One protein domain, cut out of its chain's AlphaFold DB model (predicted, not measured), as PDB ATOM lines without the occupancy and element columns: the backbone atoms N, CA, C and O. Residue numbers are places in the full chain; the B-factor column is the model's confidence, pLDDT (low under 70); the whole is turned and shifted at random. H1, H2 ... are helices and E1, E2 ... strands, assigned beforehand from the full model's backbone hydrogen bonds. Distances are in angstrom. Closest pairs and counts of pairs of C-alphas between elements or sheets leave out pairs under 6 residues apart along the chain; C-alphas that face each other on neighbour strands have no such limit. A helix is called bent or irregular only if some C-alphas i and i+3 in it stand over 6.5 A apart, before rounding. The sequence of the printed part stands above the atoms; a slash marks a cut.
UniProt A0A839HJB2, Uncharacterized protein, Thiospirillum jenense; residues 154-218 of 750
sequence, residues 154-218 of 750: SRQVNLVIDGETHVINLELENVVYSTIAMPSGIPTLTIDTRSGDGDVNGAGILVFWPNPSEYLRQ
ATOM      1  N   SER A 154     106.791 156.447 123.746       94.56
ATOM      2  CA  SER A 154     107.274 155.067 123.681       94.56
ATOM      3  C   SER A 154     108.786 155.051 123.482       94.56
ATOM      4  O   SER A 154     109.287 155.441 122.420       94.56
ATOM      5  N   ARG A 155     109.525 154.497 124.441       92.44
ATOM      6  CA  ARG A 155     110.979 154.310 124.352       92.44
ATOM      7  C   ARG A 155     111.377 152.878 124.643       92.44
ATOM      8  O   ARG A 155     110.821 152.226 125.520       92.44
ATOM      9  N   GLN A 156     112.393 152.415 123.926       93.00
ATOM     10  CA  GLN A 156     113.105 151.203 124.302       93.00
ATOM     11  C   GLN A 156     113.990 151.505 125.515       93.00
ATOM     12  O   GLN A 156     114.691 152.512 125.514       93.00
ATOM     13  N   VAL A 157     113.968 150.636 126.523       91.81
ATOM     14  CA  VAL A 157     114.724 150.776 127.772       91.81
ATOM     15  C   VAL A 157     115.420 149.459 128.104       91.81
ATOM     16  O   VAL A 157     114.841 148.381 127.937       91.81
ATOM     17  N   ASN A 158     116.652 149.548 128.603       91.69
ATOM     18  CA  ASN A 158     117.327 148.447 129.283       91.69
ATOM     19  C   ASN A 158     116.834 148.400 130.728       91.69
ATOM     20  O   ASN A 158     117.250 149.197 131.563       91.69
ATOM     21  N   LEU A 159     115.934 147.479 131.030       88.06
ATOM     22  CA  LEU A 159     115.421 147.281 132.371       88.06
ATOM     23  C   LEU A 159     116.257 146.236 133.104       88.06
ATOM     24  O   LEU A 159     116.238 145.066 132.734       88.06
ATOM     25  N   VAL A 160     116.979 146.649 134.136       87.62
ATOM     26  CA  VAL A 160     117.745 145.765 135.011       87.62
ATOM     27  C   VAL A 160     116.912 145.480 136.254       87.62
ATOM     28  O   VAL A 160     116.745 146.360 137.092       87.62
ATOM     29  N   ILE A 161     116.387 144.264 136.380       81.06
ATOM     30  CA  ILE A 161     115.662 143.810 137.573       81.06
ATOM     31  C   ILE A 161     116.549 142.805 138.286       81.06
ATOM     32  O   ILE A 161     116.896 141.779 137.707       81.06
ATOM     33  N   ASP A 162     116.925 143.078 139.538       79.50
ATOM     34  CA  ASP A 162     117.639 142.101 140.374       79.50
ATOM     35  C   ASP A 162     118.960 141.561 139.759       79.50
ATOM     36  O   ASP A 162     119.457 140.495 140.139       79.50
ATOM     37  N   GLY A 163     119.542 142.322 138.821       79.31
ATOM     38  CA  GLY A 163     120.750 141.983 138.060       79.31
ATOM     39  C   GLY A 163     120.510 141.379 136.668       79.31
ATOM     40  O   GLY A 163     121.478 141.190 135.932       79.31
ATOM     41  N   GLU A 164     119.263 141.102 136.277       82.69
ATOM     42  CA  GLU A 164     118.902 140.622 134.937       82.69
ATOM     43  C   GLU A 164     118.446 141.771 134.031       82.69
ATOM     44  O   GLU A 164     117.570 142.551 134.396       82.69
ATOM     45  N   THR A 165     119.033 141.874 132.832       88.06
ATOM     46  CA  THR A 165     118.705 142.928 131.860       88.06
ATOM     47  C   THR A 165     117.675 142.451 130.840       88.06
ATOM     48  O   THR A 165     117.917 141.506 130.087       88.06
ATOM     49  N   HIS A 166     116.573 143.182 130.730       85.50
ATOM     50  CA  HIS A 166     115.524 143.008 129.732       85.50
ATOM     51  C   HIS A 166     115.440 144.246 128.843       85.50
ATOM     52  O   HIS A 166     115.449 145.368 129.332       85.50
ATOM     53  N   VAL A 167     115.321 144.057 127.531       90.00
ATOM     54  CA  VAL A 167     115.080 145.169 126.602       90.00
ATOM     55  C   VAL A 167     113.590 145.225 126.303       90.00
ATOM     56  O   VAL A 167     113.043 144.291 125.714       90.00
ATOM     57  N   ILE A 168     112.932 146.305 126.712       89.94
ATOM     58  CA  ILE A 168     111.479 146.457 126.605       89.94
ATOM     59  C   ILE A 168     111.115 147.856 126.120       89.94
ATOM     60  O   ILE A 168     111.826 148.818 126.397       89.94
ATOM     61  N   ASN A 169     110.021 147.964 125.369       93.00
ATOM     62  CA  ASN A 169     109.418 149.254 125.061       93.00
ATOM     63  C   ASN A 169     108.451 149.620 126.183       93.00
ATOM     64  O   ASN A 169     107.569 148.822 126.503       93.00
ATOM     65  N   LEU A 170     108.634 150.804 126.754       92.62
ATOM     66  CA  LEU A 170     107.766 151.380 127.770       92.62
ATOM     67  C   LEU A 170     107.195 152.694 127.248       92.62
ATOM     68  O   LEU A 170     107.904 153.467 126.602       92.62
ATOM     69  N   GLU A 171     105.933 152.947 127.560       95.31
ATOM     70  CA  GLU A 171     105.330 154.272 127.457       95.31
ATOM     71  C   GLU A 171     105.726 155.066 128.704       95.31
ATOM     72  O   GLU A 171     105.345 154.701 129.821       95.31
ATOM     73  N   LEU A 172     106.547 156.101 128.523       94.44
ATOM     74  CA  LEU A 172     107.157 156.875 129.602       94.44
ATOM     75  C   LEU A 172     106.610 158.306 129.626       94.44
ATOM     76  O   LEU A 172     106.364 158.905 128.580       94.44
ATOM     77  N   GLU A 173     106.472 158.854 130.831       96.12
ATOM     78  CA  GLU A 173     106.122 160.251 131.123       96.12
ATOM     79  C   GLU A 173     106.840 160.674 132.419       96.12
ATOM     80  O   GLU A 173     107.321 159.810 133.150       96.12
ATOM     81  N   ASN A 174     106.952 161.973 132.715       96.94
ATOM     82  CA  ASN A 174     107.649 162.512 133.894       96.94
ATOM     83  C   ASN A 174     109.120 162.082 133.970       96.94
ATOM     84  O   ASN A 174     109.644 161.733 135.033       96.94
ATOM     85  N   VAL A 175     109.792 162.115 132.820       95.56
ATOM     86  CA  VAL A 175     111.192 161.717 132.680       95.56
ATOM     87  C   VAL A 175     112.007 162.775 131.953       95.56
ATOM     88  O   VAL A 175     111.538 163.434 131.024       95.56
ATOM     89  N   VAL A 176     113.265 162.899 132.359       95.25
ATOM     90  CA  VAL A 176     114.276 163.699 131.668       95.25
ATOM     91  C   VAL A 176     115.353 162.764 131.148       95.25
ATOM     92  O   VAL A 176     115.766 161.840 131.845       95.25
ATOM     93  N   TYR A 177     115.818 163.002 129.929       93.31
ATOM     94  CA  TYR A 177     116.822 162.164 129.286       93.31
ATOM     95  C   TYR A 177     118.171 162.855 129.217       93.31
ATOM     96  O   TYR A 177     118.249 164.078 129.194       93.31
ATOM     97  N   SER A 178     119.223 162.048 129.114       90.31
ATOM     98  CA  SER A 178     120.547 162.522 128.733       90.31
ATOM     99  C   SER A 178     121.084 161.708 127.575       90.31
ATOM    100  O   SER A 178     121.449 160.546 127.747       90.31
ATOM    101  N   THR A 179     121.162 162.309 126.393       85.56
ATOM    102  CA  THR A 179     121.728 161.652 125.209       85.56
ATOM    103  C   THR A 179     123.191 161.291 125.416       85.56
ATOM    104  O   THR A 179     123.620 160.212 125.012       85.56
ATOM    105  N   ILE A 180     123.944 162.129 126.129       79.94
ATOM    106  CA  ILE A 180     125.363 161.880 126.403       79.94
ATOM    107  C   ILE A 180     125.569 160.715 127.378       79.94
ATOM    108  O   ILE A 180     126.479 159.911 127.180       79.94
ATOM    109  N   ALA A 181     124.694 160.553 128.375       76.69
ATOM    110  CA  ALA A 181     124.714 159.373 129.241       76.69
ATOM    111  C   ALA A 181     124.039 158.134 128.603       76.69
ATOM    112  O   ALA A 181     123.953 157.089 129.246       76.69
ATOM    113  N   MET A 182     123.625 158.213 127.328       80.56
ATOM    114  CA  MET A 182     123.101 157.102 126.519       80.56
ATOM    115  C   MET A 182     123.965 156.821 125.268       80.56
ATOM    116  O   MET A 182     123.486 156.998 124.146       80.56
ATOM    117  N   PRO A 183     125.206 156.302 125.380       67.25
ATOM    118  CA  PRO A 183     126.051 156.039 124.204       67.25
ATOM    119  C   PRO A 183     125.441 155.044 123.201       67.25
ATOM    120  O   PRO A 183     125.719 155.106 122.007       67.25
ATOM    121  N   SER A 184     124.607 154.113 123.680       73.94
ATOM    122  CA  SER A 184     123.856 153.147 122.864       73.94
ATOM    123  C   SER A 184     122.525 153.697 122.332       73.94
ATOM    124  O   SER A 184     121.845 153.004 121.578       73.94
ATOM    125  N   GLY A 185     122.126 154.904 122.749       81.69
ATOM    126  CA  GLY A 185     120.810 155.492 122.492       81.69
ATOM    127  C   GLY A 185     119.657 154.859 123.279       81.69
ATOM    128  O   GLY A 185     118.508 155.233 123.057       81.69
ATOM    129  N   ILE A 186     119.943 153.905 124.175       87.88
ATOM    130  CA  ILE A 186     118.947 153.190 124.983       87.88
ATOM    131  C   ILE A 186     119.218 153.493 126.464       87.88
ATOM    132  O   ILE A 186     120.281 153.096 126.956       87.88
ATOM    133  N   PRO A 187     118.301 154.168 127.184       91.06
ATOM    134  CA  PRO A 187     118.450 154.413 128.613       91.06
ATOM    135  C   PRO A 187     118.363 153.109 129.405       91.06
ATOM    136  O   PRO A 187     117.740 152.137 128.969       91.06
ATOM    137  N   THR A 188     118.948 153.106 130.597       89.00
ATOM    138  CA  THR A 188     118.867 151.984 131.533       89.00
ATOM    139  C   THR A 188     118.060 152.389 132.754       89.00
ATOM    140  O   THR A 188     118.324 153.436 133.332       89.00
ATOM    141  N   LEU A 189     117.110 151.553 133.159       88.44
ATOM    142  CA  LEU A 189     116.415 151.649 134.438       88.44
ATOM    143  C   LEU A 189     116.778 150.427 135.270       88.44
ATOM    144  O   LEU A 189     116.595 149.300 134.824       88.44
ATOM    145  N   THR A 190     117.270 150.651 136.475       85.06
ATOM    146  CA  THR A 190     117.615 149.609 137.433       85.06
ATOM    147  C   THR A 190     116.610 149.636 138.566       85.06
ATOM    148  O   THR A 190     116.415 150.669 139.207       85.06
ATOM    149  N   ILE A 191     115.995 148.486 138.811       76.31
ATOM    150  CA  ILE A 191     115.059 148.260 139.902       76.31
ATOM    151  C   ILE A 191     115.672 147.194 140.797       76.31
ATOM    152  O   ILE A 191     115.875 146.051 140.375       76.31
ATOM    153  N   ASP A 192     115.950 147.574 142.037       69.56
ATOM    154  CA  ASP A 192     116.286 146.620 143.084       69.56
ATOM    155  C   ASP A 192     115.006 146.277 143.848       69.56
ATOM    156  O   ASP A 192     114.472 147.091 144.600       69.56
ATOM    157  N   THR A 193     114.474 145.074 143.628       64.69
ATOM    158  CA  THR A 193     113.253 144.640 144.326       64.69
ATOM    159  C   THR A 193     113.537 144.134 145.742       64.69
ATOM    160  O   THR A 193     112.605 143.848 146.496       64.69
ATOM    161  N   ARG A 194     114.817 144.027 146.124       60.38
ATOM    162  CA  ARG A 194     115.280 143.461 147.397       60.38
ATOM    163  C   ARG A 194     115.602 144.527 148.436       60.38
ATOM    164  O   ARG A 194     115.616 144.193 149.618       60.38
ATOM    165  N   SER A 195     115.845 145.771 148.018       55.59
ATOM    166  CA  SER A 195     116.129 146.891 148.926       55.59
ATOM    167  C   SER A 195     114.899 147.349 149.715       55.59
ATOM    168  O   SER A 195     115.049 147.932 150.777       55.59
ATOM    169  N   GLY A 196     113.682 147.050 149.245       46.00
ATOM    170  CA  GLY A 196     112.433 147.438 149.917       46.00
ATOM    171  C   GLY A 196     112.038 148.910 149.736       46.00
ATOM    172  O   GLY A 196     110.889 149.251 150.004       46.00
ATOM    173  N   ASP A 197     112.937 149.739 149.199       49.75
ATOM    174  CA  ASP A 197     112.754 151.191 149.059       49.75
ATOM    175  C   ASP A 197     112.040 151.589 147.755       49.75
ATOM    176  O   ASP A 197     111.598 152.724 147.596       49.75
ATOM    177  N   GLY A 198     111.919 150.654 146.803       52.31
ATOM    178  CA  GLY A 198     111.245 150.880 145.519       52.31
ATOM    179  C   GLY A 198     111.925 151.918 144.616       52.31
ATOM    180  O   GLY A 198     111.303 152.374 143.654       52.31
ATOM    181  N   ASP A 199     113.169 152.305 144.917       61.72
ATOM    182  CA  ASP A 199     113.881 153.343 144.175       61.72
ATOM    183  C   ASP A 199     114.319 152.830 142.796       61.72
ATOM    184  O   ASP A 199     114.848 151.725 142.640       61.72
ATOM    185  N   VAL A 200     114.066 153.648 141.775       68.81
ATOM    186  CA  VAL A 200     114.379 153.336 140.379       68.81
ATOM    187  C   VAL A 200     115.563 154.197 139.966       68.81
ATOM    188  O   VAL A 200     115.433 155.410 139.789       68.81
ATOM    189  N   ASN A 201     116.718 153.561 139.792       77.19
ATOM    190  CA  ASN A 201     117.944 154.239 139.388       77.19
ATOM    191  C   ASN A 201     118.070 154.232 137.868       77.19
ATOM    192  O   ASN A 201     118.022 153.175 137.244       77.19
ATOM    193  N   GLY A 202     118.246 155.403 137.265       80.56
ATOM    194  CA  GLY A 202     118.359 155.539 135.818       80.56
ATOM    195  C   GLY A 202     119.769 155.905 135.364       80.56
ATOM    196  O   GLY A 202     120.435 156.721 135.993       80.56
ATOM    197  N   ALA A 203     120.219 155.332 134.249       84.75
ATOM    198  CA  ALA A 203     121.377 155.811 133.499       84.75
ATOM    199  C   ALA A 203     120.902 156.313 132.134       84.75
ATOM    200  O   ALA A 203     120.245 155.578 131.392       84.75
ATOM    201  N   GLY A 204     121.185 157.580 131.822       87.00
ATOM    202  CA  GLY A 204     120.648 158.225 130.619       87.00
ATOM    203  C   GLY A 204     119.181 158.656 130.719       87.00
ATOM    204  O   GLY A 204     118.650 159.252 129.783       87.00
ATOM    205  N   ILE A 205     118.539 158.386 131.854       91.12
ATOM    206  CA  ILE A 205     117.158 158.740 132.172       91.12
ATOM    207  C   ILE A 205     117.065 159.104 133.656       91.12
ATOM    208  O   ILE A 205     117.663 158.440 134.498       91.12
ATOM    209  N   LEU A 206     116.313 160.149 133.974       92.44
ATOM    210  CA  LEU A 206     115.987 160.571 135.328       92.44
ATOM    211  C   LEU A 206     114.466 160.577 135.478       92.44
ATOM    212  O   LEU A 206     113.775 161.222 134.689       92.44
ATOM    213  N   VAL A 207     113.949 159.856 136.474       92.62
ATOM    214  CA  VAL A 207     112.508 159.602 136.629       92.62
ATOM    215  C   VAL A 207     111.908 160.373 137.805       92.62
ATOM    216  O   VAL A 207     112.400 160.295 138.931       92.62
ATOM    217  N   PHE A 208     110.804 161.079 137.567       94.62
ATOM    218  CA  PHE A 208     110.050 161.835 138.574       94.62
ATOM    219  C   PHE A 208     108.694 161.175 138.857       94.62
ATOM    220  O   PHE A 208     107.676 161.849 138.933       94.62
ATOM    221  N   TRP A 209     108.668 159.846 138.983       93.69
ATOM    222  CA  TRP A 209     107.433 159.062 139.079       93.69
ATOM    223  C   TRP A 209     106.827 159.051 140.484       93.69
ATOM    224  O   TRP A 209     107.432 158.480 141.392       93.69
ATOM    225  N   PRO A 210     105.603 159.579 140.671       94.06
ATOM    226  CA  PRO A 210     104.865 159.427 141.923       94.06
ATOM    227  C   PRO A 210     104.361 157.997 142.135       94.06
ATOM    228  O   PRO A 210     104.124 157.599 143.272       94.06
ATOM    229  N   ASN A 211     104.171 157.241 141.048       93.31
ATOM    230  CA  ASN A 211     103.714 155.855 141.063       93.31
ATOM    231  C   ASN A 211     104.500 155.012 140.040       93.31
ATOM    232  O   ASN A 211     103.984 154.724 138.957       93.31
ATOM    233  N   PRO A 212     105.752 154.607 140.334       89.19
ATOM    234  CA  PRO A 212     106.548 153.765 139.437       89.19
ATOM    235  C   PRO A 212     105.823 152.488 138.984       89.19
ATOM    236  O   PRO A 212     106.078 152.004 137.881       89.19
ATOM    237  N   SER A 213     104.882 151.959 139.779       88.12
ATOM    238  CA  SER A 213     104.111 150.764 139.423       88.12
ATOM    239  C   SER A 213     103.309 150.907 138.126       88.12
ATOM    240  O   SER A 213     103.026 149.897 137.487       88.12
ATOM    241  N   GLU A 214     102.972 152.123 137.688       90.44
ATOM    242  CA  GLU A 214     102.318 152.360 136.390       90.44
ATOM    243  C   GLU A 214     103.179 151.904 135.212       90.44
ATOM    244  O   GLU A 214     102.664 151.312 134.263       90.44
ATOM    245  N   TYR A 215     104.491 152.093 135.313       88.50
ATOM    246  CA  TYR A 215     105.451 151.670 134.298       88.50
ATOM    247  C   TYR A 215     105.818 150.196 134.467       88.50
ATOM    248  O   TYR A 215     105.905 149.463 133.482       88.50
ATOM    249  N   LEU A 216     105.938 149.714 135.711       84.44
ATOM    250  CA  LEU A 216     106.216 148.296 135.981       84.44
ATOM    251  C   LEU A 216     105.096 147.374 135.495       84.44
ATOM    252  O   LEU A 216     105.372 146.293 134.984       84.44
ATOM    253  N   ARG A 217     103.831 147.799 135.592       89.88
ATOM    254  CA  ARG A 217     102.680 147.014 135.114       89.88
ATOM    255  C   ARG A 217     102.637 146.828 133.596       89.88
ATOM    256  O   ARG A 217     101.895 145.967 133.129       89.88
ATOM    257  N   GLN A 218     103.425 147.589 132.832       90.19
ATOM    258  CA  GLN A 218     103.570 147.385 131.386       90.19
ATOM    259  C   GLN A 218     104.393 146.125 131.060       90.19
ATOM    260  O   GLN A 218     104.350 145.623 129.936       90.19
TER     261      GLN A 218
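AT A GLANCE: This is residues 154 to 218 of the 750 residues of an uncharacterized protein of Thiospirillum jenense (UniProt A0A839HJB2). Two hairpins, E1 with E2 and E4 with E5, stand side by side as one strongly twisted sheet of four strands, which makes a loose, incomplete barrel with the small strand pair E3 and E6. The bent E1 and E2 form one wall, and the short helix H1 sits near Leu 170 of E2. The loop between E4 and E5 and the link from E3 to E4 lie at opposite ends of the longest axis. The printed part has 65 residues, with six named strands and then one named helix; the four-stranded sheet runs E2, E1, E4, E5 and is mixed, and the class is mostly strand. The whole is compact, with a radius of gyration of the C-alphas of 11.1 A, and spans 30 by 24 by 18 A.

IN THESE COORDINATES: E1, residues 154 to 161, begins with C-alpha 154 at (107.274, 155.067, 123.681), is 19.8 A long and bends by 55 degrees at residue 158. E2, residues 164 to 172, is 20.8 A long and bends by 69 degrees at residue 169. E3 is residues 175 to 177, 6.6 A, and E4 is residues 188 to 191, 9.9 A, with C-alpha 188 at (118.867, 151.984, 131.533). E5 is residues 200 to 203, 10.1 A, and E6 is residues 205 to 207, 6.5 A. H1, residues 213 to 216, is 4.7 A long and ends with C-alpha 216 at (106.216, 148.296, 135.981).

HOW THE PARTS SIT: The hairpin E1 and E2 is antiparallel at 148 degrees, with N 159 and O 166 within hydrogen-bond range at 2.8 A. The inner strands E1 and E4 are parallel at 45 degrees, with N 189 and O 158 at 2.8 A. The hairpin E4 and E5 is antiparallel at 158 degrees, with N 190 and O 201 at 2.7 A. E3 and E6 are antiparallel at 163 degrees, with N 206 and O 176 at 2.8 A. The closest C-alphas of E4 and E6, those of Thr 188 and Ile 205, are 7.0 A apart. E2 and E3 meet only through their link, while E1 and E3 are apart. H1 only grazes the four-stranded sheet with its residues 214 to 216; its closest C-alphas with E2, those of Tyr 215 and Leu 170, are 6.9 A apart. H1 is too short for an O i to N i+4 pair; its 1 pair of O i to N i+3 is within range.

THE WHOLE: The two C-alphas farthest apart, those of Ile 180 and Gly 196, are 30.5 A apart. The printed part has no cut, and no link is long. The mean pLDDT of the printed part is 83.9; residue 183 and residues 192 to 200 are under 70.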